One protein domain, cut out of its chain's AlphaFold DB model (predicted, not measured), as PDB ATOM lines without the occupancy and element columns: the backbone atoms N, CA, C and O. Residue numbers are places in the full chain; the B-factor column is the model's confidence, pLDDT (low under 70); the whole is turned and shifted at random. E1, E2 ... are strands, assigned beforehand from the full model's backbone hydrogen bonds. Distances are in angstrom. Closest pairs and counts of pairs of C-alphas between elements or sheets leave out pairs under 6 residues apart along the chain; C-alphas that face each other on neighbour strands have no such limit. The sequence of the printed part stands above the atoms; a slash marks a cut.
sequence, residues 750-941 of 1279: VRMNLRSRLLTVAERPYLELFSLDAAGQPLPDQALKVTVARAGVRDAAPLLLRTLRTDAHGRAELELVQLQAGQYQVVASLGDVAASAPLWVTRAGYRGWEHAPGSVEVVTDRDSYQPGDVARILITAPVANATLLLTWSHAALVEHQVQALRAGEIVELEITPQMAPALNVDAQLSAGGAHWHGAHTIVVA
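Overview. This is residues 750 to 941 of the 1279 residues of the protein "Alpha-2-macroglobulin domain-containing protein" of Oscillochloris trichoides DG-6 (UniProt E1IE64). Two lobes of strands stand next to each other, and each lobe is a sandwich of two sheets face to face, with the long link of residues 843 to 857 between them. In the first lobe the curled sheet E2 E8 E7 E4 E5 is covered by the smaller sheet E1 E3 E6; in the second the strongly twisted sheet E12 E11 E14 E15 is partly covered by the sheet E9 E10 E13. The printed part has 192 residues, with no named helix and fifteen named strands, E1 to E15 in order along the chain; the class is all strand, with 108 residues in the strands. The five-stranded sheet is mixed, and the other three are antiparallel. The whole is compact, with a radius of gyration of the C-alphas of 18.6 A and spans of 56 by 38 by 26 A.

Arrangement. The largest sheet runs, strand beside strand, E2, residues 758 to 760, E8, residues 833 to 842, E7, residues 822 to 830, E4, residues 783 to 790, and E5, residues 800 to 805. E2 and E8 are parallel, with N 759 and O 840 2.9 A apart, within hydrogen-bond range. The other neighbours in it are antiparallel: in the hairpin E7 and E8, N 824 and O 839 are 2.8 A apart; between E7 and E4, N 787 and O 827 are 2.8 A apart; in the hairpin E4 and E5, N 786 and O 802 are 2.8 A apart. The way across this sheet turns by 111 degrees, curled like part of a barrel. Face to face with it is the sheet of E1, residues 750 to 754, E3, residues 766 to 772, and E6, residues 811 to 815, their facing parts 8.6 A centre to centre and the strands at 23 degrees. N 753 and O 768 of E1 and E3 are 2.8 A apart, and N 769 and O 812 of E3 and E6 are 2.8 A apart. The closest C-alphas of E1 and E8, those of Val 750 and Ala 835, are 5.8 A apart. In the second lobe the order is E12, residues 893 to 902, E11, residues 881 to 890, E14, residues 918 to 927, and E15, residues 930 to 940. E11 and E12 are a hairpin, with N 886 and O 897 2.9 A apart; E12 bends by 52 degrees at residue 899. N 885 and O 924 of E11 and E14 are 2.8 A apart, and in the hairpin E14 and E15, N 921 and O 936 are 2.8 A apart. Face to face with this sheet, at 34 degrees, are E9, residues 858 to 860, E10, residues 870 to 875, and E13, residues 906 to 910. In the hairpin E9 and E10, N 859 and O 874 are 2.9 A apart; N 873 and O 907 of E10 and E13 are 2.8 A apart. The closest C-alphas of E9 and E15, those of Val 858 and His 936, are 5.7 A apart. Between the lobes, the closest C-alphas of E2 and E9, those of Leu 758 and Thr 860, are 6.7 A apart.

Along the chain. E1 begins at C-alpha 750 (-52.382, 41.582, 22.536). E8, 30.0 A from first to last C-alpha, ends at C-alpha 842 (-27.335, 37.752, 33.483). E15, the longest strand by residues, is 32.1 A long and ends at C-alpha 940 (-40.218, 57.874, 37.899). E14 measures 29.4 A, E11 28.9 A, E12 28.0 A and E7 26.8 A.

Size, cuts and confidence. The C-alphas farthest apart, those of Ala 808 and Gly 929, are 58.7 A apart. The four sheets form a stack of sheets, face to face in two pairs. The printed part has no cut, and its one long link is E8 to E9. The mean pLDDT of the printed part is 85.8; it is under 70 at residues 774 to 776, 792 to 796, 890 to 893, 917 and 929.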
ATOM      1  N   VAL A 750     -53.140  42.437  21.613       88.00
ATOM      2  CA  VAL A 750     -52.382  41.582  22.536       88.00
ATOM      3  C   VAL A 750     -51.572  42.490  23.449       88.00
ATOM      4  O   VAL A 750     -50.814  43.332  22.971       88.00
ATOM      5  N   ARG A 751     -51.714  42.331  24.765       86.69
ATOM      6  CA  ARG A 751     -50.861  43.009  25.749       86.69
ATOM      7  C   ARG A 751     -50.021  41.988  26.492       86.69
ATOM      8  O   ARG A 751     -50.462  40.876  26.766       86.69
ATOM      9  N   MET A 752     -48.808  42.401  26.824       88.56
ATOM     10  CA  MET A 752     -47.836  41.586  27.529       88.56
ATOM     11  C   MET A 752     -47.285  42.386  28.699       88.56
ATOM     12  O   MET A 752     -46.855  43.524  28.525       88.56
ATOM     13  N   ASN A 753     -47.317  41.790  29.884       85.50
ATOM     14  CA  ASN A 753     -46.756  42.349  31.097       85.50
ATOM     15  C   ASN A 753     -45.631  41.434  31.596       85.50
ATOM     16  O   ASN A 753     -45.860  40.300  32.025       85.50
ATOM     17  N   LEU A 754     -44.405  41.945  31.509       84.12
ATOM     18  CA  LEU A 754     -43.203  41.337  32.068       84.12
ATOM     19  C   LEU A 754     -42.886  42.060  33.374       84.12
ATOM     20  O   LEU A 754     -42.495  43.222  33.353       84.12
ATOM     21  N   ARG A 755     -43.019  41.366  34.512       82.88
ATOM     22  CA  ARG A 755     -42.734  41.959  35.836       82.88
ATOM     23  C   ARG A 755     -41.314  42.510  35.953       82.88
ATOM     24  O   ARG A 755     -41.097  43.484  36.662       82.88
ATOM     25  N   SER A 756     -40.370  41.845  35.295       87.75
ATOM     26  CA  SER A 756     -38.996  42.300  35.136       87.75
ATOM     27  C   SER A 756     -38.484  41.871  33.767       87.75
ATOM     28  O   SER A 756     -38.658  40.711  33.380       87.75
ATOM     29  N   ARG A 757     -37.811  42.778  33.059       90.94
ATOM     30  CA  ARG A 757     -37.031  42.454  31.855       90.94
ATOM     31  C   ARG A 757     -35.579  42.076  32.155       90.94
ATOM     32  O   ARG A 757     -34.862  41.673  31.243       90.94
ATOM     33  N   LEU A 758     -35.144  42.206  33.407       93.12
ATOM     34  CA  LEU A 758     -33.803  41.847  33.862       93.12
ATOM     35  C   LEU A 758     -33.876  40.664  34.827       93.12
ATOM     36  O   LEU A 758     -34.523  40.739  35.874       93.12
ATOM     37  N   LEU A 759     -33.192  39.577  34.482       92.19
ATOM     38  CA  LEU A 759     -33.232  38.331  35.237       92.19
ATOM     39  C   LEU A 759     -31.844  37.802  35.545       92.19
ATOM     40  O   LEU A 759     -30.914  37.947  34.751       92.19
ATOM     41  N   THR A 760     -31.719  37.079  36.653       92.00
ATOM     42  CA  THR A 760     -30.574  36.183  36.857       92.00
ATOM     43  C   THR A 760     -30.868  34.795  36.282       92.00
ATOM     44  O   THR A 760     -32.017  34.370  36.229       92.00
ATOM     45  N   VAL A 761     -29.844  34.030  35.886       88.62
ATOM     46  CA  VAL A 761     -30.003  32.647  35.358       88.62
ATOM     47  C   VAL A 761     -30.746  31.670  36.291       88.62
ATOM     48  O   VAL A 761     -31.069  30.557  35.873       88.62
ATOM     49  N   ALA A 762     -30.964  32.029  37.560       84.06
ATOM     50  CA  ALA A 762     -31.728  31.237  38.524       84.06
ATOM     51  C   ALA A 762     -33.221  31.614  38.569       84.06
ATOM     52  O   ALA A 762     -34.035  30.823  39.046       84.06
ATOM     53  N   GLU A 763     -33.582  32.803  38.088       87.00
ATOM     54  CA  GLU A 763     -34.948  33.319  38.104       87.00
ATOM     55  C   GLU A 763     -35.775  32.731  36.951       87.00
ATOM     56  O   GLU A 763     -35.281  32.496  35.845       87.00
ATOM     57  N   ARG A 764     -37.063  32.499  37.218       82.25
ATOM     58  CA  ARG A 764     -38.066  32.096  36.225       82.25
ATOM     59  C   ARG A 764     -39.222  33.091  36.293       82.25
ATOM     60  O   ARG A 764     -39.989  33.044  37.253       82.25
ATOM     61  N   PRO A 765     -39.321  34.046  35.358       82.69
ATOM     62  CA  PRO A 765     -40.380  35.041  35.400       82.69
ATOM     63  C   PRO A 765     -41.709  34.430  34.952       82.69
ATOM     64  O   PRO A 765     -41.754  33.535  34.104       82.69
ATOM     65  N   TYR A 766     -42.792  34.993  35.476       84.81
ATOM     66  CA  TYR A 766     -44.124  34.803  34.922       84.81
ATOM     67  C   TYR A 766     -44.410  35.907  33.911       84.81
ATOM     68  O   TYR A 766     -44.228  37.093  34.196       84.81
ATOM     69  N   LEU A 767     -44.848  35.489  32.732       89.06
ATOM     70  CA  LEU A 767     -45.354  36.335  31.672       89.06
ATOM     71  C   LEU A 767     -46.874  36.396  31.783       89.06
ATOM     72  O   LEU A 767     -47.537  35.372  31.618       89.06
ATOM     73  N   GLU A 768     -47.411  37.582  32.052       91.06
ATOM     74  CA  GLU A 768     -48.852  37.824  32.033       91.06
ATOM     75  C   GLU A 768     -49.237  38.364  30.650       91.06
ATOM     76  O   GLU A 768     -48.664  39.335  30.154       91.06
ATOM     77  N   LEU A 769     -50.194  37.707  30.008       91.19
ATOM     78  CA  LEU A 769     -50.659  38.015  28.662       91.19
ATOM     79  C   LEU A 769     -52.143  38.327  28.694       91.19
ATOM     80  O   LEU A 769     -52.891  37.689  29.430       91.19
ATOM     81  N   PHE A 770     -52.566  39.263  27.853       90.56
ATOM     82  CA  PHE A 770     -53.963  39.646  27.722       90.56
ATOM     83  C   PHE A 770     -54.357  39.690  26.248       90.56
ATOM     84  O   PHE A 770     -53.655  40.307  25.444       90.56
ATOM     85  N   SER A 771     -55.478  39.063  25.899       90.12
ATOM     86  CA  SER A 771     -56.155  39.256  24.615       90.12
ATOM     87  C   SER A 771     -57.359  40.161  24.814       90.12
ATOM     88  O   SER A 771     -58.243  39.853  25.614       90.12
ATOM     89  N   LEU A 772     -57.392  41.265  24.078       86.81
ATOM     90  CA  LEU A 772     -58.453  42.260  24.133       86.81
ATOM     91  C   LEU A 772     -59.075  42.421  22.745       86.81
ATOM     92  O   LEU A 772     -58.409  42.204  21.734       86.81
ATOM     93  N   ASP A 773     -60.343  42.797  22.675       79.31
ATOM     94  CA  ASP A 773     -60.982  43.162  21.418       79.31
ATOM     95  C   ASP A 773     -60.592  44.582  20.973       79.31
ATOM     96  O   ASP A 773     -59.778  45.270  21.597       79.31
ATOM     97  N   ALA A 774     -61.188  45.019  19.867       69.94
ATOM     98  CA  ALA A 774     -61.046  46.360  19.310       69.94
ATOM     99  C   ALA A 774     -61.349  47.486  20.318       69.94
ATOM    100  O   ALA A 774     -60.795  48.580  20.211       69.94
ATOM    101  N   ALA A 775     -62.245  47.222  21.273       63.19
ATOM    102  CA  ALA A 775     -62.721  48.154  22.288       63.19
ATOM    103  C   ALA A 775     -61.952  48.022  23.616       63.19
ATOM    104  O   ALA A 775     -62.290  48.697  24.584       63.19
ATOM    105  N   GLY A 776     -60.917  47.176  23.677       69.06
ATOM    106  CA  GLY A 776     -60.133  46.944  24.889       69.06
ATOM    107  C   GLY A 776     -60.803  46.011  25.902       69.06
ATOM    108  O   GLY A 776     -60.302  45.883  27.019       69.06
ATOM    109  N   GLN A 777     -61.900  45.344  25.536       78.00
ATOM    110  CA  GLN A 777     -62.589  44.384  26.396       78.00
ATOM    111  C   GLN A 777     -61.919  43.004  26.315       78.00
ATOM    112  O   GLN A 777     -61.408  42.628  25.260       78.00
ATOM    113  N   PRO A 778     -61.896  42.221  27.407       84.62
ATOM    114  CA  PRO A 778     -61.215  40.931  27.431       84.62
ATOM    115  C   PRO A 778     -61.853  39.916  26.478       84.62
ATOM    116  O   PRO A 778     -63.051  39.644  26.549       84.62
ATOM    117  N   LEU A 779     -61.032  39.301  25.625       88.00
ATOM    118  CA  LEU A 779     -61.426  38.197  24.753       88.00
ATOM    119  C   LEU A 779     -61.061  36.857  25.407       88.00
ATOM    120  O   LEU A 779     -59.875  36.528  25.468       88.00
ATOM    121  N   PRO A 780     -62.031  36.063  25.885       90.69
ATOM    122  CA  PRO A 780     -61.747  34.757  26.466       90.69
ATOM    123  C   PRO A 780     -61.466  33.685  25.400       90.69
ATOM    124  O   PRO A 780     -61.825  33.837  24.229       90.69
ATOM    125  N   ASP A 781     -60.845  32.581  25.826       89.75
ATOM    126  CA  ASP A 781     -60.546  31.374  25.035       89.75
ATOM    127  C   ASP A 781     -59.733  31.607  23.742       89.75
ATOM    128  O   ASP A 781     -59.797  30.830  22.784       89.75
ATOM    129  N   GLN A 782     -58.923  32.666  23.706       93.00
ATOM    130  CA  GLN A 782     -58.067  32.989  22.565       93.00
ATOM    131  C   GLN A 782     -56.745  32.229  22.626       93.00
ATOM    132  O   GLN A 782     -56.103  32.165  23.674       93.00
ATOM    133  N   ALA A 783     -56.312  31.678  21.491       92.19
ATOM    134  CA  ALA A 783     -55.046  30.961  21.374       92.19
ATOM    135  C   ALA A 783     -53.877  31.935  21.139       92.19
ATOM    136  O   ALA A 783     -53.627  32.354  20.009       92.19
ATOM    137  N   LEU A 784     -53.139  32.266  22.198       93.25
ATOM    138  CA  LEU A 784     -51.948  33.112  22.143       93.25
ATOM    139  C   LEU A 784     -50.695  32.273  21.892       93.25
ATOM    140  O   LEU A 784     -50.352  31.400  22.695       93.25
ATOM    141  N   LYS A 785     -49.987  32.552  20.797       94.25
ATOM    142  CA  LYS A 785     -48.696  31.939  20.468       94.25
ATOM    143  C   LYS A 785     -47.571  32.788  21.051       94.25
ATOM    144  O   LYS A 785     -47.416  33.943  20.685       94.25
ATOM    145  N   VAL A 786     -46.764  32.211  21.929       92.75
ATOM    146  CA  VAL A 786     -45.620  32.863  22.567       92.75
ATOM    147  C   VAL A 786     -44.333  32.237  22.059       92.75
ATOM    148  O   VAL A 786     -44.147  31.020  22.158       92.75
ATOM    149  N   THR A 787     -43.432  33.071  21.549       92.31
ATOM    150  CA  THR A 787     -42.077  32.690  21.155       92.31
ATOM    151  C   THR A 787     -41.029  33.471  21.926       92.31
ATOM    152  O   THR A 787     -41.146  34.684  22.071       92.31
ATOM    153  N   VAL A 788     -39.974  32.786  22.360       91.44
ATOM    154  CA  VAL A 788     -38.763  33.410  22.906       91.44
ATOM    155  C   VAL A 788     -37.591  33.008  22.028       91.44
ATOM    156  O   VAL A 788     -37.323  31.817  21.880       91.44
ATOM    157  N   ALA A 789     -36.897  33.981  21.450       89.81
ATOM    158  CA  ALA A 789     -35.725  33.765  20.604       89.81
ATOM    159  C   ALA A 789     -34.549  34.619  21.089       89.81
ATOM    160  O   ALA A 789     -34.740  35.589  21.823       89.81
ATOM    161  N   ARG A 790     -33.321  34.245  20.716       87.31
ATOM    162  CA  ARG A 790     -32.127  35.041  21.034       87.31
ATOM    163  C   ARG A 790     -32.113  36.300  20.163       87.31
ATOM    164  O   ARG A 790     -32.341  36.198  18.961       87.31
ATOM    165  N   ALA A 791     -31.868  37.460  20.765       80.88
ATOM    166  CA  ALA A 791     -31.790  38.720  20.027       80.88
ATOM    167  C   ALA A 791     -30.547  38.748  19.108       80.88
ATOM    168  O   ALA A 791     -29.564  38.064  19.390       80.88
ATOM    169  N   GLY A 792     -30.605  39.504  18.004       66.31
ATOM    170  CA  GLY A 792     -29.466  39.741  17.095       66.31
ATOM    171  C   GLY A 792     -29.208  38.670  16.022       66.31
ATOM    172  O   GLY A 792     -28.468  38.919  15.075       66.31
ATOM    173  N   VAL A 793     -29.856  37.505  16.096       65.31
ATOM    174  CA  VAL A 793     -29.668  36.408  15.131       65.31
ATOM    175  C   VAL A 793     -30.852  36.363  14.155       65.31
ATOM    176  O   VAL A 793     -31.966  36.014  14.550       65.31
ATOM    177  N   ARG A 794     -30.631  36.717  12.876       47.00
ATOM    178  CA  ARG A 794     -31.653  36.562  11.817       47.00
ATOM    179  C   ARG A 794     -32.027  35.079  11.683       47.00
ATOM    180  O   ARG A 794     -31.147  34.225  11.683       47.00
ATOM    181  N   ASP A 795     -33.327  34.794  11.625       54.50
ATOM    182  CA  ASP A 795     -33.905  33.440  11.543       54.50
ATOM    183  C   ASP A 795     -33.550  32.490  12.705       54.50
ATOM    184  O   ASP A 795     -33.548  31.265  12.557       54.50
ATOM    185  N   ALA A 796     -33.285  33.031  13.902       65.00
ATOM    186  CA  ALA A 796     -33.055  32.214  15.089       65.00
ATOM    187  C   ALA A 796     -34.252  31.301  15.399       65.00
ATOM    188  O   ALA A 796     -35.375  31.767  15.614       65.00
ATOM    189  N   ALA A 797     -34.000  29.994  15.511       77.31
ATOM    190  CA  ALA A 797     -35.004  29.058  15.998       77.31
ATOM    191  C   ALA A 797     -35.469  29.471  17.414       77.31
ATOM    192  O   ALA A 797     -34.625  29.721  18.285       77.31
ATOM    193  N   PRO A 798     -36.788  29.542  17.679       83.06
ATOM    194  CA  PRO A 798     -37.288  29.943  18.985       83.06
ATOM    195  C   PRO A 798     -36.892  28.907  20.044       83.06
ATOM    196  O   PRO A 798     -37.165  27.715  19.908       83.06
ATOM    197  N   LEU A 799     -36.275  29.376  21.128       85.56
ATOM    198  CA  LEU A 799     -35.900  28.572  22.296       85.56
ATOM    199  C   LEU A 799     -37.127  28.097  23.074       85.56
ATOM    200  O   LEU A 799     -37.119  27.028  23.682       85.56
ATOM    201  N   LEU A 800     -38.186  28.901  23.047       85.25
ATOM    202  CA  LEU A 800     -39.493  28.547  23.567       85.25
ATOM    203  C   LEU A 800     -40.531  28.858  22.499       85.25
ATOM    204  O   LEU A 800     -40.573  29.972  21.993       85.25
ATOM    205  N   LEU A 801     -41.383  27.882  22.200       91.38
ATOM    206  CA  LEU A 801     -42.612  28.062  21.439       91.38
ATOM    207  C   LEU A 801     -43.749  27.394  22.222       91.38
ATOM    208  O   LEU A 801     -43.705  26.190  22.513       91.38
ATOM    209  N   ARG A 802     -44.749  28.182  22.611       91.00
ATOM    210  CA  ARG A 802     -45.920  27.727  23.370       91.00
ATOM    211  C   ARG A 802     -47.183  28.378  22.836       91.00
ATOM    212  O   ARG A 802     -47.153  29.531  22.437       91.00
ATOM    213  N   THR A 803     -48.288  27.644  22.884       93.06
ATOM    214  CA  THR A 803     -49.622  28.190  22.629       93.06
ATOM    215  C   THR A 803     -50.433  28.064  23.909       93.06
ATOM    216  O   THR A 803     -50.495  26.982  24.492       93.06
ATOM    217  N   LEU A 804     -51.020  29.168  24.356       92.44
ATOM    218  CA  LEU A 804     -51.806  29.278  25.585       92.44
ATOM    219  C   LEU A 804     -53.228  29.687  25.225       92.44
ATOM    220  O   LEU A 804     -53.421  30.363  24.218       92.44
ATOM    221  N   ARG A 805     -54.212  29.301  26.038       92.88
ATOM    222  CA  ARG A 805     -55.587  29.797  25.899       92.88
ATOM    223  C   ARG A 805     -55.893  30.769  27.024       92.88
ATOM    224  O   ARG A 805     -55.522  30.496  28.166       92.88
ATOM    225  N   THR A 806     -56.528  31.887  26.695       91.50
ATOM    226  CA  THR A 806     -56.909  32.894  27.687       91.50
ATOM    227  C   THR A 806     -58.132  32.472  28.501       91.50
ATOM    228  O   THR A 806     -59.006  31.752  28.018       91.50
ATOM    229  N   ASP A 807     -58.174  32.891  29.764       89.75
ATOM    230  CA  ASP A 807     -59.270  32.635  30.698       89.75
ATOM    231  C   ASP A 807     -60.490  33.546  30.446       89.75
ATOM    232  O   ASP A 807     -60.553  34.287  29.465       89.75
ATOM    233  N   ALA A 808     -61.484  33.504  31.341       81.75
ATOM    234  CA  ALA A 808     -62.704  34.316  31.247       81.75
ATOM    235  C   ALA A 808     -62.456  35.839  31.286       81.75
ATOM    236  O   ALA A 808     -63.329  36.609  30.895       81.75
ATOM    237  N   HIS A 809     -61.283  36.271  31.749       86.38
ATOM    238  CA  HIS A 809     -60.850  37.665  31.796       86.38
ATOM    239  C   HIS A 809     -59.855  37.991  30.676       86.38
ATOM    240  O   HIS A 809     -59.169  39.010  30.739       86.38
ATOM    241  N   GLY A 810     -59.758  37.134  29.652       85.12
ATOM    242  CA  GLY A 810     -58.836  37.317  28.538       85.12
ATOM    243  C   GLY A 810     -57.367  37.225  28.951       85.12
ATOM    244  O   GLY A 810     -56.510  37.664  28.192       85.12
ATOM    245  N   ARG A 811     -57.058  36.662  30.127       92.19
ATOM    246  CA  ARG A 811     -55.703  36.558  30.677       92.19
ATOM    247  C   ARG A 811     -55.112  35.173  30.419       92.19
ATOM    248  O   ARG A 811     -55.796  34.163  30.537       92.19
ATOM    249  N   ALA A 812     -53.824  35.108  30.110       91.25
ATOM    250  CA  ALA A 812     -53.037  33.880  30.140       91.25
ATOM    251  C   ALA A 812     -51.728  34.119  30.891       91.25
ATOM    252  O   ALA A 812     -51.179  35.218  30.875       91.25
ATOM    253  N   GLU A 813     -51.215  33.076  31.535       91.81
ATOM    254  CA  GLU A 813     -49.945  33.129  32.250       91.81
ATOM    255  C   GLU A 813     -48.992  32.058  31.738       91.81
ATOM    256  O   GLU A 813     -49.396  30.930  31.443       91.81
ATOM    257  N   LEU A 814     -47.712  32.409  31.649       91.44
ATOM    258  CA  LEU A 814     -46.651  31.490  31.265       91.44
ATOM    259  C   LEU A 814     -45.428  31.692  32.145       91.44
ATOM    260  O   LEU A 814     -44.829  32.762  32.147       91.44
ATOM    261  N   GLU A 815     -45.008  30.640  32.836       90.00
ATOM    262  CA  GLU A 815     -43.682  30.605  33.445       90.00
ATOM    263  C   GLU A 815     -42.640  30.361  32.346       90.00
ATOM    264  O   GLU A 815     -42.715  29.363  31.617       90.00
ATOM    265  N   LEU A 816     -41.676  31.271  32.197       85.81
ATOM    266  CA  LEU A 816     -40.591  31.060  31.244       85.81
ATOM    267  C   LEU A 816     -39.655  29.950  31.737       85.81
ATOM    268  O   LEU A 816     -39.395  29.781  32.929       85.81
ATOM    269  N   VAL A 817     -39.121  29.187  30.783       84.06
ATOM    270  CA  VAL A 817     -38.078  28.194  31.064       84.06
ATOM    271  C   VAL A 817     -36.804  28.882  31.549       84.06
ATOM    272  O   VAL A 817     -36.579  30.060  31.286       84.06
ATOM    273  N   GLN A 818     -35.940  28.137  32.235       85.75
ATOM    274  CA  GLN A 818     -34.645  28.663  32.649       85.75
ATOM    275  C   GLN A 818     -33.795  29.003  31.415       85.75
ATOM    276  O   GLN A 818     -33.460  28.123  30.621       85.75
ATOM    277  N   LEU A 819     -33.457  30.282  31.264       88.62
ATOM    278  CA  LEU A 819     -32.668  30.799  30.151       88.62
ATOM    279  C   LEU A 819     -31.192  30.927  30.547       88.62
ATOM    280  O   LEU A 819     -30.850  31.157  31.707       88.62
ATOM    281  N   GLN A 820     -30.297  30.774  29.572       90.12
ATOM    282  CA  GLN A 820     -28.875  31.060  29.773       90.12
ATOM    283  C   GLN A 820     -28.619  32.569  29.739       90.12
ATOM    284  O   GLN A 820     -29.449  33.326  29.242       90.12
ATOM    285  N   ALA A 821     -27.457  33.009  30.220       91.19
ATOM    286  CA  ALA A 821     -27.101  34.420  30.140       91.19
ATOM    287  C   ALA A 821     -27.000  34.896  28.675       91.19
ATOM    288  O   ALA A 821     -26.426  34.201  27.829       91.19
ATOM    289  N   GLY A 822     -27.591  36.054  28.391       90.94
ATOM    290  CA  GLY A 822     -27.713  36.650  27.063       90.94
ATOM    291  C   GLY A 822     -28.980  37.494  26.914       90.94
ATOM    292  O   GLY A 822     -29.772  37.621  27.851       90.94
ATOM    293  N   GLN A 823     -29.159  38.059  25.722       92.00
ATOM    294  CA  GLN A 823     -30.304  38.891  25.353       92.00
ATOM    295  C   GLN A 823     -31.309  38.096  24.505       92.00
ATOM    296  O   GLN A 823     -30.935  37.326  23.614       92.00
ATOM    297  N   TYR A 824     -32.597  38.286  24.778       91.44
ATOM    298  CA  TYR A 824     -33.702  37.576  24.143       91.44
ATOM    299  C   TYR A 824     -34.816  38.539  23.734       91.44
ATOM    300  O   TYR A 824     -34.965  39.617  24.305       91.44
ATOM    301  N   GLN A 825     -35.634  38.110  22.777       91.94
ATOM    302  CA  GLN A 825     -36.874  38.769  22.391       91.94
ATOM    303  C   GLN A 825     -38.049  37.832  22.675       91.94
ATOM    304  O   GLN A 825     -38.067  36.681  22.227       91.94
ATOM    305  N   VAL A 826     -39.020  38.328  23.439       92.00
ATOM    306  CA  VAL A 826     -40.284  37.650  23.741       92.00
ATOM    307  C   VAL A 826     -41.349  38.231  22.824       92.00
ATOM    308  O   VAL A 826     -41.520  39.446  22.780       92.00
ATOM    309  N   VAL A 827     -42.061  37.378  22.092       92.56
ATOM    310  CA  VAL A 827     -43.145  37.771  21.184       92.56
ATOM    311  C   VAL A 827     -44.385  36.954  21.524       92.56
ATOM    312  O   VAL A 827     -44.309  35.729  21.577       92.56
ATOM    313  N   ALA A 828     -45.517  37.617  21.744       92.69
ATOM    314  CA  ALA A 828     -46.821  36.994  21.935       92.69
ATOM    315  C   ALA A 828     -47.756  37.425  20.801       92.69
ATOM    316  O   ALA A 828     -47.911  38.623  20.578       92.69
ATOM    317  N   SER A 829     -48.376  36.481  20.092       91.81
ATOM    318  CA  SER A 829     -49.232  36.764  18.940       91.81
ATOM    319  C   SER A 829     -50.606  36.095  18.999       91.81
ATOM    320  O   SER A 829     -50.767  34.997  19.537       91.81
ATOM    321  N   LEU A 830     -51.589  36.774  18.409       90.31
ATOM    322  CA  LEU A 830     -52.960  36.338  18.163       90.31
ATOM    323  C   LEU A 830     -53.252  36.530  16.668       90.31
ATOM    324  O   LEU A 830     -53.526  37.643  16.225       90.31
ATOM    325  N   GLY A 831     -53.149  35.459  15.877       86.00
ATOM    326  CA  GLY A 831     -53.172  35.580  14.414       86.00
ATOM    327  C   GLY A 831     -52.021  36.467  13.924       86.00
ATOM    328  O   GLY A 831     -50.865  36.184  14.245       86.00
ATOM    329  N   ASP A 832     -52.356  37.543  13.209       79.69
ATOM    330  CA  ASP A 832     -51.399  38.513  12.653       79.69
ATOM    331  C   ASP A 832     -51.022  39.642  13.631       79.69
ATOM    332  O   ASP A 832     -50.110  40.424  13.362       79.69
ATOM    333  N   VAL A 833     -51.693  39.741  14.785       83.88
ATOM    334  CA  VAL A 833     -51.405  40.766  15.801       83.88
ATOM    335  C   VAL A 833     -50.378  40.234  16.792       83.88
ATOM    336  O   VAL A 833     -50.556  39.141  17.329       83.88
ATOM    337  N   ALA A 834     -49.328  41.004  17.090       87.06
ATOM    338  CA  ALA A 834     -48.292  40.605  18.041       87.06
ATOM    339  C   ALA A 834     -47.841  41.743  18.969       87.06
ATOM    340  O   ALA A 834     -47.773  42.902  18.570       87.06
ATOM    341  N   ALA A 835     -47.473  41.383  20.197       85.88
ATOM    342  CA  ALA A 835     -46.742  42.221  21.141       85.88
ATOM    343  C   ALA A 835     -45.332  41.651  21.332       85.88
ATOM    344  O   ALA A 835     -45.169  40.432  21.407       85.88
ATOM    345  N   SER A 836     -44.317  42.512  21.439       90.50
ATOM    346  CA  SER A 836     -42.937  42.075  21.676       90.50
ATOM    347  C   SER A 836     -42.246  42.882  22.769       90.50
ATOM    348  O   SER A 836     -42.555  44.056  22.953       90.50
ATOM    349  N   ALA A 837     -41.325  42.247  23.495       88.00
ATOM    350  CA  ALA A 837     -40.505  42.892  24.514       88.00
ATOM    351  C   ALA A 837     -39.126  42.221  24.633       88.00
ATOM    352  O   ALA A 837     -39.023  40.995  24.497       88.00
ATOM    353  N   PRO A 838     -38.066  43.000  24.898       91.06
ATOM    354  CA  PRO A 838     -36.731  42.465  25.129       91.06
ATOM    355  C   PRO A 838     -36.570  41.914  26.555       91.06
ATOM    356  O   PRO A 838     -37.256  42.337  27.486       91.06
ATOM    357  N   LEU A 839     -35.647  40.965  26.720       91.81
ATOM    358  CA  LEU A 839     -35.347  40.301  27.987       91.81
ATOM    359  C   LEU A 839     -33.838  40.057  28.126       91.81
ATOM    360  O   LEU A 839     -33.230  39.427  27.260       91.81
ATOM    361  N   TRP A 840     -33.245  40.488  29.238       93.50
ATOM    362  CA  TRP A 840     -31.832  40.286  29.557       93.50
ATOM    363  C   TRP A 840     -31.697  39.289  30.695       93.50
ATOM    364  O   TRP A 840     -32.287  39.442  31.765       93.50
ATOM    365  N   VAL A 841     -30.876  38.268  30.473       93.56
ATOM    366  CA  VAL A 841     -30.556  37.262  31.482       93.56
ATOM    367  C   VAL A 841     -29.073  37.364  31.784       93.56
ATOM    368  O   VAL A 841     -28.240  37.238  30.889       93.56
ATOM    369  N   THR A 842     -28.720  37.585  33.044       94.00
ATOM    370  CA  THR A 842     -27.335  37.752  33.483       94.00
ATOM    371  C   THR A 842     -26.913  36.677  34.482       94.00
ATOM    372  O   THR A 842     -27.719  35.979  35.104       94.00
ATOM    373  N   ARG A 843     -25.600  36.531  34.637       92.62
ATOM    374  CA  ARG A 843     -24.963  35.815  35.740       92.62
ATOM    375  C   ARG A 843     -23.657  36.512  36.086       92.62
ATOM    376  O   ARG A 843     -23.017  37.085  35.204       92.62
ATOM    377  N   ALA A 844     -23.207  36.355  37.327       87.81
ATOM    378  CA  ALA A 844     -21.898  36.843  37.737       87.81
ATOM    379  C   ALA A 844     -20.791  36.344  36.782       87.81
ATOM    380  O   ALA A 844     -20.704  35.155  36.448       87.81
ATOM    381  N   GLY A 845     -19.961  37.279  36.325       85.88
ATOM    382  CA  GLY A 845     -18.862  37.083  35.383       85.88
ATOM    383  C   GLY A 845     -19.251  37.026  33.900       85.88
ATOM    384  O   GLY A 845     -18.377  36.758  33.072       85.88
ATOM    385  N   TYR A 846     -20.521  37.226  33.533       90.50
ATOM    386  CA  TYR A 846     -20.939  37.212  32.127       90.50
ATOM    387  C   TYR A 846     -20.532  38.497  31.392       90.50
ATOM    388  O   TYR A 846     -20.747  39.596  31.891       90.50
ATOM    389  N   ARG A 847     -19.933  38.331  30.202       88.44
ATOM    390  CA  ARG A 847     -19.341  39.402  29.371       88.44
ATOM    391  C   ARG A 847     -19.724  39.303  27.886       88.44
ATOM    392  O   ARG A 847     -19.146  39.993  27.063       88.44
ATOM    393  N   GLY A 848     -20.633  38.392  27.531       82.81
ATOM    394  CA  GLY A 848     -20.968  38.059  26.137       82.81
ATOM    395  C   GLY A 848     -21.987  39.000  25.496       82.81
ATOM    396  O   GLY A 848     -22.806  38.540  24.711       82.81
ATOM    397  N   TRP A 849     -21.988  40.264  25.903       86.31
ATOM    398  CA  TRP A 849     -22.902  41.286  25.411       86.31
ATOM    399  C   TRP A 849     -22.341  41.928  24.134       86.31
ATOM    400  O   TRP A 849     -21.132  42.152  24.044       86.31
ATOM    401  N   GLU A 850     -23.201  42.240  23.169       78.06
ATOM    402  CA  GLU A 850     -22.812  42.888  21.913       78.06
ATOM    403  C   GLU A 850     -22.964  44.409  22.031       78.06
ATOM    404  O   GLU A 850     -24.046  44.894  22.347       78.06
ATOM    405  N   HIS A 851     -21.895  45.169  21.768       74.44
ATOM    406  CA  HIS A 851     -21.918  46.637  21.801       74.44
ATOM    407  C   HIS A 851     -20.954  47.242  20.785       74.44
ATOM    408  O   HIS A 851     -20.010  46.588  20.334       74.44
ATOM    409  N   ALA A 852     -21.129  48.534  20.507       72.69
ATOM    410  CA  ALA A 852     -20.111  49.316  19.821       72.69
ATOM    411  C   ALA A 852     -18.850  49.475  20.705       72.69
ATOM    412  O   ALA A 852     -18.965  49.563  21.937       72.69
ATOM    413  N   PRO A 853     -17.638  49.549  20.118       70.56
ATOM    414  CA  PRO A 853     -16.408  49.792  20.872       70.56
ATOM    415  C   PRO A 853     -16.507  51.046  21.756       70.56
ATOM    416  O   PRO A 853     -16.920  52.102  21.289       70.56
ATOM    417  N   GLY A 854     -16.125  50.932  23.032       76.75
ATOM    418  CA  GLY A 854     -16.172  52.045  23.995       76.75
ATOM    419  C   GLY A 854     -17.557  52.358  24.577       76.75
ATOM    420  O   GLY A 854     -17.670  53.278  25.384       76.75
ATOM    421  N   SER A 855     -18.595  51.591  24.231       85.00
ATOM    422  CA  SER A 855     -19.945  51.756  24.789       85.00
ATOM    423  C   SER A 855     -20.335  50.628  25.748       85.00
ATOM    424  O   SER A 855     -19.817  49.511  25.658       85.00
ATOM    425  N   VAL A 856     -21.247  50.935  26.668       89.75
ATOM    426  CA  VAL A 856     -22.011  49.969  27.470       89.75
ATOM    427  C   VAL A 856     -23.494  50.308  27.407       89.75
ATOM    428  O   VAL A 856     -23.871  51.455  27.189       89.75
ATOM    429  N   GLU A 857     -24.342  49.309  27.615       90.88
ATOM    430  CA  GLU A 857     -25.781  49.492  27.771       90.88
ATOM    431  C   GLU A 857     -26.127  49.551  29.266       90.88
ATOM    432  O   GLU A 857     -25.601  48.784  30.083       90.88
ATOM    433  N   VAL A 858     -27.020  50.475  29.621       92.25
ATOM    434  CA  VAL A 858     -27.603  50.588  30.961       92.25
ATOM    435  C   VAL A 858     -29.022  50.032  30.882       92.25
ATOM    436  O   VAL A 858     -29.909  50.654  30.305       92.25
ATOM    437  N   VAL A 859     -29.229  48.836  31.433       92.50
ATOM    438  CA  VAL A 859     -30.489  48.091  31.326       92.50
ATOM    439  C   VAL A 859     -31.201  48.086  32.669       92.50
ATOM    440  O   VAL A 859     -30.627  47.690  33.677       92.50
ATOM    441  N   THR A 860     -32.472  48.469  32.685       92.88
ATOM    442  CA  THR A 860     -33.301  48.526  33.895       92.88
ATOM    443  C   THR A 860     -34.299  47.370  33.951       92.88
ATOM    444  O   THR A 860     -34.749  46.888  32.913       92.88
ATOM    445  N   ASP A 861     -34.685  46.912  35.145       92.31
ATOM    446  CA  ASP A 861     -35.634  45.803  35.304       92.31
ATOM    447  C   ASP A 861     -37.070  46.148  34.898       92.31
ATOM    448  O   ASP A 861     -37.803  45.269  34.444       92.31
ATOM    449  N   ARG A 862     -37.472  47.413  35.021       88.75
ATOM    450  CA  ARG A 862     -38.833  47.902  34.746       88.75
ATOM    451  C   ARG A 862     -38.825  49.178  33.909       88.75
ATOM    452  O   ARG A 862     -37.826  49.892  33.858       88.75
ATOM    453  N   ASP A 863     -39.951  49.460  33.254       78.56
ATOM    454  CA  ASP A 863     -40.166  50.672  32.439       78.56
ATOM    455  C   ASP A 863     -40.409  51.936  33.261       78.56
ATOM    456  O   ASP A 863     -40.118  53.038  32.803       78.56
ATOM    457  N   SER A 864     -40.951  51.788  34.465       84.62
ATOM    458  CA  SER A 864     -41.255  52.908  35.348       84.62
ATOM    459  C   SER A 864     -41.199  52.472  36.805       84.62
ATOM    460  O   SER A 864     -41.456  51.303  37.109       84.62
ATOM    461  N   TYR A 865     -40.891  53.422  37.684       87.50
ATOM    462  CA  TYR A 865     -40.713  53.211  39.118       87.50
ATOM    463  C   TYR A 865     -41.555  54.202  39.914       87.50
ATOM    464  O   TYR A 865     -41.839  55.304  39.447       87.50
ATOM    465  N   GLN A 866     -41.942  53.820  41.124       87.19
ATOM    466  CA  GLN A 866     -42.520  54.726  42.114       87.19
ATOM    467  C   GLN A 866     -41.429  55.215  43.078       87.19
ATOM    468  O   GLN A 866     -40.475  54.477  43.333       87.19
ATOM    469  N   PRO A 867     -41.554  56.418  43.664       87.88
ATOM    470  CA  PRO A 867     -40.713  56.803  44.792       87.88
ATOM    471  C   PRO A 867     -40.770  55.748  45.911       87.88
ATOM    472  O   PRO A 867     -41.853  55.371  46.361       87.88
ATOM    473  N   GLY A 868     -39.607  55.270  46.353       88.44
ATOM    474  CA  GLY A 868     -39.438  54.159  47.296       88.44
ATOM    475  C   GLY A 868     -39.158  52.800  46.641       88.44
ATOM    476  O   GLY A 868     -38.786  51.860  47.341       88.44
ATOM    477  N   ASP A 869     -39.298  52.679  45.319       92.00
ATOM    478  CA  ASP A 869     -38.851  51.491  44.596       92.00
ATOM    479  C   ASP A 869     -37.320  51.412  44.545       92.00
ATOM    480  O   ASP A 869     -36.621  52.421  44.535       92.00
ATOM    481  N   VAL A 870     -36.795  50.193  44.413       93.75
ATOM    482  CA  VAL A 870     -35.387  49.953  44.077       93.75
ATOM    483  C   VAL A 870     -35.300  49.519  42.616       93.75
ATOM    484  O   VAL A 870     -35.907  48.517  42.224       93.75
ATOM    485  N   ALA A 871     -34.572  50.283  41.804       93.00
ATOM    486  CA  ALA A 871     -34.267  49.935  40.425       93.00
ATOM    487  C   ALA A 871     -33.078  48.976  40.369       93.00
ATOM    488  O   ALA A 871     -32.012  49.262  40.914       93.00
ATOM    489  N   ARG A 872     -33.257  47.836  39.694       94.62
ATOM    490  CA  ARG A 872     -32.197  46.867  39.400       94.62
ATOM    491  C   ARG A 872     -31.632  47.198  38.027       94.62
ATOM    492  O   ARG A 872     -32.297  47.034  37.005       94.62
ATOM    493  N   ILE A 873     -30.391  47.652  38.016       94.50
ATOM    494  CA  ILE A 873     -29.699  48.145  36.836       94.50
ATOM    495  C   ILE A 873     -28.578  47.170  36.481       94.50
ATOM    496  O   ILE A 873     -27.673  46.913  37.271       94.50
ATOM    497  N   LEU A 874     -28.620  46.620  35.276       95.19
ATOM    498  CA  LEU A 874     -27.521  45.868  34.696       95.19
ATOM    499  C   LEU A 874     -26.698  46.803  33.815       95.19
ATOM    500  O   LEU A 874     -27.200  47.344  32.834       95.19
ATOM    501  N   ILE A 875     -25.414  46.923  34.138       94.69
ATOM    502  CA  ILE A 875     -24.424  47.496  33.231       94.69
ATOM    503  C   ILE A 875     -23.788  46.339  32.470       94.69
ATOM    504  O   ILE A 875     -23.205  45.431  33.072       94.69
ATOM    505  N   THR A 876     -23.887  46.349  31.147       92.62
ATOM    506  CA  THR A 876     -23.403  45.266  30.282       92.62
ATOM    507  C   THR A 876     -21.873  45.311  30.095       92.62
ATOM    508  O   THR A 876     -21.333  45.357  28.993       92.62
ATOM    509  N   ALA A 877     -21.132  45.289  31.205       90.25
ATOM    510  CA  ALA A 877     -19.688  45.501  31.233       90.25
ATOM    511  C   ALA A 877     -18.900  44.448  30.410       90.25
ATOM    512  O   ALA A 877     -19.062  43.242  30.634       90.25
ATOM    513  N   PRO A 878     -17.979  44.870  29.518       88.94
ATOM    514  CA  PRO A 878     -17.151  43.956  28.720       88.94
ATOM    515  C   PRO A 878     -15.933  43.409  29.489       88.94
ATOM    516  O   PRO A 878     -15.264  42.475  29.042       88.94
ATOM    517  N   VAL A 879     -15.635  43.962  30.668       88.44
ATOM    518  CA  VAL A 879     -14.489  43.600  31.517       88.44
ATOM    519  C   VAL A 879     -14.919  42.930  32.812       88.44
ATOM    520  O   VAL A 879     -16.020  43.147  33.298       88.44
ATOM    521  N   ALA A 880     -14.039  42.098  33.380       87.81
ATOM    522  CA  ALA A 880     -14.349  41.300  34.569       87.81
ATOM    523  C   ALA A 880     -14.568  42.150  35.832       87.81
ATOM    524  O   ALA A 880     -15.478  41.852  36.602       87.81
ATOM    525  N   ASN A 881     -13.737  43.178  36.028       90.75
ATOM    526  CA  ASN A 881     -13.829  44.137  37.124       90.75
ATOM    527  C   ASN A 881     -13.582  45.542  36.568       90.75
ATOM    528  O   ASN A 881     -12.681  45.712  35.744       90.75
ATOM    529  N   ALA A 882     -14.340  46.522  37.046       91.38
ATOM    530  CA  ALA A 882     -14.166  47.936  36.735       91.38
ATOM    531  C   ALA A 882     -14.543  48.802  37.940       91.38
ATOM    532  O   ALA A 882     -15.257  48.347  38.835       91.38
ATOM    533  N   THR A 883     -14.096  50.053  37.946       93.25
ATOM    534  CA  THR A 883     -14.706  51.099  38.771       93.25
ATOM    535  C   THR A 883     -15.843  51.716  37.964       93.25
ATOM    536  O   THR A 883     -15.623  52.147  36.833       93.25
ATOM    537  N   LEU A 884     -17.047  51.729  38.525       93.62
ATOM    538  CA  LEU A 884     -18.235  52.356  37.964       93.62
ATOM    539  C   LEU A 884     -18.455  53.705  38.645       93.62
ATOM    540  O   LEU A 884     -18.593  53.754  39.865       93.62
ATOM    541  N   LEU A 885     -18.538  54.761  37.847       92.88
ATOM    542  CA  LEU A 885     -19.199  56.006  38.204       92.88
ATOM    543  C   LEU A 885     -20.609  55.957  37.612       92.88
ATOM    544  O   LEU A 885     -20.772  55.937  36.393       92.88
ATOM    545  N   LEU A 886     -21.615  55.925  38.478       91.19
ATOM    546  CA  LEU A 886     -23.007  56.118  38.103       91.19
ATOM    547  C   LEU A 886     -23.364  57.571  38.415       91.19
ATOM    548  O   LEU A 886     -23.219  57.991  39.561       91.19
ATOM    549  N   THR A 887     -23.802  58.342  37.425       87.75
ATOM    550  CA  THR A 887     -24.296  59.705  37.647       87.75
ATOM    551  C   THR A 887     -25.760  59.792  37.278       87.75
ATOM    552  O   THR A 887     -26.251  59.091  36.391       87.75
ATOM    553  N   TRP A 888     -26.479  60.647  37.986       85.75
ATOM    554  CA  TRP A 888     -27.857  60.946  37.663       85.75
ATOM    555  C   TRP A 888     -28.172  62.394  37.991       85.75
ATOM    556  O   TRP A 888     -27.516  63.023  38.817       85.75
ATOM    557  N   SER A 889     -29.154  62.969  37.302       70.56
ATOM    558  CA  SER A 889     -29.465  64.391  37.453       70.56
ATOM    559  C   SER A 889     -30.929  64.635  37.772       70.56
ATOM    560  O   SER A 889     -31.816  64.013  37.193       70.56
ATOM    561  N   HIS A 890     -31.166  65.586  38.676       64.50
ATOM    562  CA  HIS A 890     -32.485  66.122  38.990       64.50
ATOM    563  C   HIS A 890     -32.391  67.652  39.087       64.50
ATOM    564  O   HIS A 890     -31.460  68.185  39.680       64.50
ATOM    565  N   ALA A 891     -33.323  68.391  38.472       49.50
ATOM    566  CA  ALA A 891     -33.457  69.852  38.621       49.50
ATOM    567  C   ALA A 891     -32.141  70.686  38.554       49.50
ATOM    568  O   ALA A 891     -31.983  71.649  39.302       49.50
ATOM    569  N   ALA A 892     -31.228  70.344  37.630       52.31
ATOM    570  CA  ALA A 892     -29.896  70.950  37.422       52.31
ATOM    571  C   ALA A 892     -28.792  70.603  38.450       52.31
ATOM    572  O   ALA A 892     -27.693  71.155  38.355       52.31
ATOM    573  N   LEU A 893     -29.049  69.683  39.384       61.03
ATOM    574  CA  LEU A 893     -28.051  69.067  40.262       61.03
ATOM    575  C   LEU A 893     -27.658  67.692  39.714       61.03
ATOM    576  O   LEU A 893     -28.523  66.862  39.430       61.03
ATOM    577  N   VAL A 894     -26.353  67.463  39.567       74.50
ATOM    578  CA  VAL A 894     -25.785  66.145  39.265       74.50
ATOM    579  C   VAL A 894     -25.395  65.470  40.573       74.50
ATOM    580  O   VAL A 894     -24.583  66.002  41.328       74.50
ATOM    581  N   GLU A 895     -25.982  64.310  40.834       84.88
ATOM    582  CA  GLU A 895     -25.563  63.390  41.886       84.88
ATOM    583  C   GLU A 895     -24.751  62.250  41.273       84.88
ATOM    584  O   GLU A 895     -24.868  61.937  40.081       84.88
ATOM    585  N   HIS A 896     -23.902  61.631  42.089       89.31
ATOM    586  CA  HIS A 896     -23.043  60.548  41.645       89.31
ATOM    587  C   HIS A 896     -22.825  59.500  42.728       89.31
ATOM    588  O   HIS A 896     -22.903  59.773  43.924       89.31
ATOM    589  N   GLN A 897     -22.487  58.297  42.281       90.69
ATOM    590  CA  GLN A 897     -22.031  57.199  43.116       90.69
ATOM    591  C   GLN A 897     -20.869  56.493  42.423       90.69
ATOM    592  O   GLN A 897     -20.975  56.093  41.263       90.69
ATOM    593  N   VAL A 898     -19.767  56.306  43.151       92.25
ATOM    594  CA  VAL A 898     -18.617  55.523  42.686       92.25
ATOM    595  C   VAL A 898     -18.571  54.195  43.429       92.25
ATOM    596  O   VAL A 898     -18.611  54.150  44.658       92.25
ATOM    597  N   GLN A 899     -18.473  53.091  42.693       92.50
ATOM    598  CA  GLN A 899     -18.364  51.755  43.275       92.50
ATOM    599  C   GLN A 899     -17.566  50.795  42.390       92.50
ATOM    600  O   GLN A 899     -17.383  51.021  41.197       92.50
ATOM    601  N   ALA A 900     -17.097  49.685  42.961       92.12
ATOM    602  CA  ALA A 900     -16.546  48.589  42.169       92.12
ATOM    603  C   ALA A 900     -17.683  47.796  41.506       92.12
ATOM    604  O   ALA A 900     -18.684  47.503  42.151       92.12
ATOM    605  N   LEU A 901     -17.504  47.409  40.244       93.62
ATOM    606  CA  LEU A 901     -18.457  46.614  39.473       93.62
ATOM    607  C   LEU A 901     -17.796  45.329  38.971       93.62
ATOM    608  O   LEU A 901     -16.733  45.375  38.343       93.62
ATOM    609  N   ARG A 902     -18.445  44.180  39.189       93.56
ATOM    610  CA  ARG A 902     -18.085  42.915  38.533       93.56
ATOM    611  C   ARG A 902     -18.996  42.657  37.337       93.56
ATOM    612  O   ARG A 902     -20.183  42.969  37.368       93.56
ATOM    613  N   ALA A 903     -18.464  42.042  36.281       91.50
ATOM    614  CA  ALA A 903     -19.256  41.769  35.080       91.50
ATOM    615  C   ALA A 903     -20.524  40.960  35.400       91.50
ATOM    616  O   ALA A 903     -20.453  39.947  36.101       91.50
ATOM    617  N   GLY A 904     -21.668  41.379  34.864       88.44
ATOM    618  CA  GLY A 904     -22.950  40.698  35.053       88.44
ATOM    619  C   GLY A 904     -23.562  40.827  36.454       88.44
ATOM    620  O   GLY A 904     -24.568  40.167  36.722       88.44
ATOM    621  N   GLU A 905     -22.971  41.639  37.335       92.81
ATOM    622  CA  GLU A 905     -23.563  42.063  38.606       92.81
ATOM    623  C   GLU A 905     -24.686  43.085  38.370       92.81
ATOM    624  O   GLU A 905     -24.654  43.847  37.403       92.81
ATOM    625  N   ILE A 906     -25.696  43.066  39.239       93.62
ATOM    626  CA  ILE A 906     -26.822  44.002  39.207       93.62
ATOM    627  C   ILE A 906     -26.547  45.094  40.236       93.62
ATOM    628  O   ILE A 906     -26.266  44.793  41.395       93.62
ATOM    629  N   VAL A 907     -26.636  46.345  39.801       93.62
ATOM    630  CA  VAL A 907     -26.535  47.543  40.633       93.62
ATOM    631  C   VAL A 907     -27.932  47.939  41.094       93.62
ATOM    632  O   VAL A 907     -28.873  47.908  40.307       93.62
ATOM    633  N   GLU A 908     -28.077  48.310  42.359       93.56
ATOM    634  CA  GLU A 908     -29.349  48.761  42.923       93.56
ATOM    635  C   GLU A 908     -29.324  50.279  43.121       93.56
ATOM    636  O   GLU A 908     -28.368  50.811  43.685       93.56
ATOM    637  N   LEU A 909     -30.369  50.965  42.656       92.06
ATOM    638  CA  LEU A 909     -30.566  52.405  42.832       92.06
ATOM    639  C   LEU A 909     -31.920  52.655  43.502       92.06
ATOM    640  O   LEU A 909     -32.963  52.291  42.956       92.06
ATOM    641  N   GLU A 910     -31.912  53.265  44.687       92.88
ATOM    642  CA  GLU A 910     -33.136  53.654  45.396       92.88
ATOM    643  C   GLU A 910     -33.764  54.881  44.725       92.88
ATOM    644  O   GLU A 910     -33.126  55.924  44.580       92.88
ATOM    645  N   ILE A 911     -35.025  54.759  44.314       90.88
ATOM    646  CA  ILE A 911     -35.752  55.816  43.619       90.88
ATOM    647  C   ILE A 911     -36.346  56.777  44.648       90.88
ATOM    648  O   ILE A 911     -37.271  56.430  45.381       90.88
ATOM    649  N   THR A 912     -35.843  58.009  44.698       87.56
ATOM    650  CA  THR A 912     -36.322  59.040  45.630       87.56
ATOM    651  C   THR A 912     -37.381  59.948  44.984       87.56
ATOM    652  O   THR A 912     -37.444  60.061  43.758       87.56
ATOM    653  N   PRO A 913     -38.220  60.653  45.772       80.94
ATOM    654  CA  PRO A 913     -39.215  61.585  45.228       80.94
ATOM    655  C   PRO A 913     -38.626  62.707  44.358       80.94
ATOM    656  O   PRO A 913     -39.303  63.215  43.468       80.94
ATOM    657  N   GLN A 914     -37.374  63.105  44.605       76.88
ATOM    658  CA  GLN A 914     -36.685  64.167  43.865       76.88
ATOM    659  C   GLN A 914     -36.266  63.735  42.453       76.88
ATOM    660  O   GLN A 914     -36.024  64.596  41.610       76.88
ATOM    661  N   MET A 915     -36.198  62.425  42.186       81.25
ATOM    662  CA  MET A 915     -35.828  61.854  40.882       81.25
ATOM    663  C   MET A 915     -36.981  61.853  39.870       81.25
ATOM    664  O   MET A 915     -36.806  61.445  38.724       81.25
ATOM    665  N   ALA A 916     -38.173  62.285  40.277       74.25
ATOM    666  CA  ALA A 916     -39.320  62.379  39.393       74.25
ATOM    667  C   ALA A 916     -39.328  63.691  38.583       74.25
ATOM    668  O   ALA A 916     -38.794  64.704  39.040       74.25
ATOM    669  N   PRO A 917     -39.952  63.726  37.388       69.50
ATOM    670  CA  PRO A 917     -40.749  62.667  36.752       69.50
ATOM    671  C   PRO A 917     -39.911  61.646  35.954       69.50
ATOM    672  O   PRO A 917     -40.427  60.667  35.418       69.50
ATOM    673  N   ALA A 918     -38.612  61.889  35.827       76.56
ATOM    674  CA  ALA A 918     -37.685  60.994  35.166       76.56
ATOM    675  C   ALA A 918     -36.253  61.354  35.552       76.56
ATOM    676  O   ALA A 918     -35.943  62.505  35.864       76.56
ATOM    677  N   LEU A 919     -35.387  60.362  35.439       79.62
ATOM    678  CA  LEU A 919     -34.002  60.408  35.848       79.62
ATOM    679  C   LEU A 919     -33.124  59.934  34.692       79.62
ATOM    680  O   LEU A 919     -33.233  58.786  34.266       79.62
ATOM    681  N   ASN A 920     -32.231  60.788  34.199       79.56
ATOM    682  CA  ASN A 920     -31.191  60.349  33.270       79.56
ATOM    683  C   ASN A 920     -30.056  59.723  34.072       79.56
ATOM    684  O   ASN A 920     -29.416  60.431  34.848       79.56
ATOM    685  N   VAL A 921     -29.837  58.424  33.885       86.69
ATOM    686  CA  VAL A 921     -28.763  57.659  34.517       86.69
ATOM    687  C   VAL A 921     -27.656  57.434  33.500       86.69
ATOM    688  O   VAL A 921     -27.898  56.934  32.404       86.69
ATOM    689  N   ASP A 922     -26.438  57.789  33.874       87.12
ATOM    690  CA  ASP A 922     -25.233  57.656  33.067       87.12
ATOM    691  C   ASP A 922     -24.244  56.748  33.795       87.12
ATOM    692  O   ASP A 922     -24.053  56.861  35.006       87.12
ATOM    693  N   ALA A 923     -23.644  55.818  33.067       90.50
ATOM    694  CA  ALA A 923     -22.693  54.856  33.588       90.50
ATOM    695  C   ALA A 923     -21.357  55.012  32.865       90.50
ATOM    696  O   ALA A 923     -21.245  54.756  31.665       90.50
ATOM    697  N   GLN A 924     -20.324  55.361  33.629       90.44
ATOM    698  CA  GLN A 924     -18.942  55.405  33.170       90.44
ATOM    699  C   GLN A 924     -18.135  54.316  33.864       90.44
ATOM    700  O   GLN A 924     -18.055  54.254  35.090       90.44
ATOM    701  N   LEU A 925     -17.514  53.444  33.076       90.69
ATOM    702  CA  LEU A 925     -16.640  52.389  33.573       90.69
ATOM    703  C   LEU A 925     -15.186  52.749  33.308       90.69
ATOM    704  O   LEU A 925     -14.848  53.117  32.187       90.69
ATOM    705  N   SER A 926     -14.322  52.563  34.304       87.94
ATOM    706  CA  SER A 926     -12.866  52.662  34.166       87.94
ATOM    707  C   SER A 926     -12.211  51.354  34.608       87.94
ATOM    708  O   SER A 926     -12.411  50.895  35.736       87.94
ATOM    709  N   ALA A 927     -11.433  50.729  33.720       85.56
ATOM    710  CA  ALA A 927     -10.650  49.537  34.046       85.56
ATOM    711  C   ALA A 927      -9.412  49.415  33.152       85.56
ATOM    712  O   ALA A 927      -9.532  49.386  31.929       85.56
ATOM    713  N   GLY A 928      -8.223  49.283  33.753       73.44
ATOM    714  CA  GLY A 928      -6.985  48.971  33.022       73.44
ATOM    715  C   GLY A 928      -6.673  49.936  31.872       73.44
ATOM    716  O   GLY A 928      -6.181  49.508  30.833       73.44
ATOM    717  N   GLY A 929      -7.012  51.216  32.037       68.38
ATOM    718  CA  GLY A 929      -6.811  52.268  31.040       68.38
ATOM    719  C   GLY A 929      -7.874  52.380  29.952       68.38
ATOM    720  O   GLY A 929      -7.818  53.317  29.163       68.38
ATOM    721  N   ALA A 930      -8.856  51.482  29.927       76.38
ATOM    722  CA  ALA A 930     -10.005  51.568  29.040       76.38
ATOM    723  C   ALA A 930     -11.209  52.186  29.760       76.38
ATOM    724  O   ALA A 930     -11.381  52.027  30.975       76.38
ATOM    725  N   HIS A 931     -12.009  52.923  28.990       79.94
ATOM    726  CA  HIS A 931     -13.201  53.614  29.459       79.94
ATOM    727  C   HIS A 931     -14.394  53.242  28.591       79.94
ATOM    728  O   HIS A 931     -14.266  53.150  27.370       79.94
ATOM    729  N   TRP A 932     -15.537  53.035  29.234       87.12
ATOM    730  CA  TRP A 932     -16.803  52.793  28.554       87.12
ATOM    731  C   TRP A 932     -17.874  53.710  29.105       87.12
ATOM    732  O   TRP A 932     -17.850  54.044  30.290       87.12
ATOM    733  N   HIS A 933     -18.812  54.079  28.245       87.19
ATOM    734  CA  HIS A 933     -19.901  54.985  28.574       87.19
ATOM    735  C   HIS A 933     -21.238  54.448  28.059       87.19
ATOM    736  O   HIS A 933     -21.296  53.822  27.000       87.19
ATOM    737  N   GLY A 934     -22.300  54.684  28.821       85.19
ATOM    738  CA  GLY A 934     -23.674  54.387  28.437       85.19
ATOM    739  C   GLY A 934     -24.652  55.219  29.251       85.19
ATOM    740  O   GLY A 934     -24.365  55.557  30.396       85.19
ATOM    741  N   ALA A 935     -25.815  55.531  28.686       85.00
ATOM    742  CA  ALA A 935     -26.855  56.286  29.378       85.00
ATOM    743  C   ALA A 935     -28.241  55.684  29.132       85.00
ATOM    744  O   ALA A 935     -28.496  55.088  28.085       85.00
ATOM    745  N   HIS A 936     -29.136  55.847  30.104       85.12
ATOM    746  CA  HIS A 936     -30.522  55.400  30.034       85.12
ATOM    747  C   HIS A 936     -31.425  56.286  30.891       85.12
ATOM    748  O   HIS A 936     -31.065  56.669  32.005       85.12
ATOM    749  N   THR A 937     -32.620  56.593  30.393       82.44
ATOM    750  CA  THR A 937     -33.614  57.367  31.143       82.44
ATOM    751  C   THR A 937     -34.565  56.440  31.886       82.44
ATOM    752  O   THR A 937     -35.229  55.597  31.289       82.44
ATOM    753  N   ILE A 938     -34.669  56.638  33.195       84.69
ATOM    754  CA  ILE A 938     -35.604  55.949  34.079       84.69
ATOM    755  C   ILE A 938     -36.834  56.831  34.280       84.69
ATOM    756  O   ILE A 938     -36.710  57.964  34.740       84.69
ATOM    757  N   VAL A 939     -38.027  56.319  33.975       82.25
ATOM    758  CA  VAL A 939     -39.282  57.016  34.295       82.25
ATOM    759  C   VAL A 939     -39.604  56.809  35.768       82.25
ATOM    760  O   VAL A 939     -39.675  55.674  36.242       82.25
ATOM    761  N   VAL A 940     -39.844  57.902  36.485       82.75
ATOM    762  CA  VAL A 940     -40.218  57.874  37.899       82.75
ATOM    763  C   VAL A 940     -41.561  58.569  38.034       82.75
ATOM    764  O   VAL A 940     -41.714  59.723  37.645       82.75
ATOM    765  N   ALA A 941     -42.555  57.877  38.573       71.31
ATOM    766  CA  ALA A 941     -43.857  58.479  38.793       71.31
ATOM    767  C   ALA A 941     -43.700  59.761  39.635       71.31
ATOM    768  O   ALA A 941     -43.025  59.724  40.671       71.31
TER     769      ALA A 941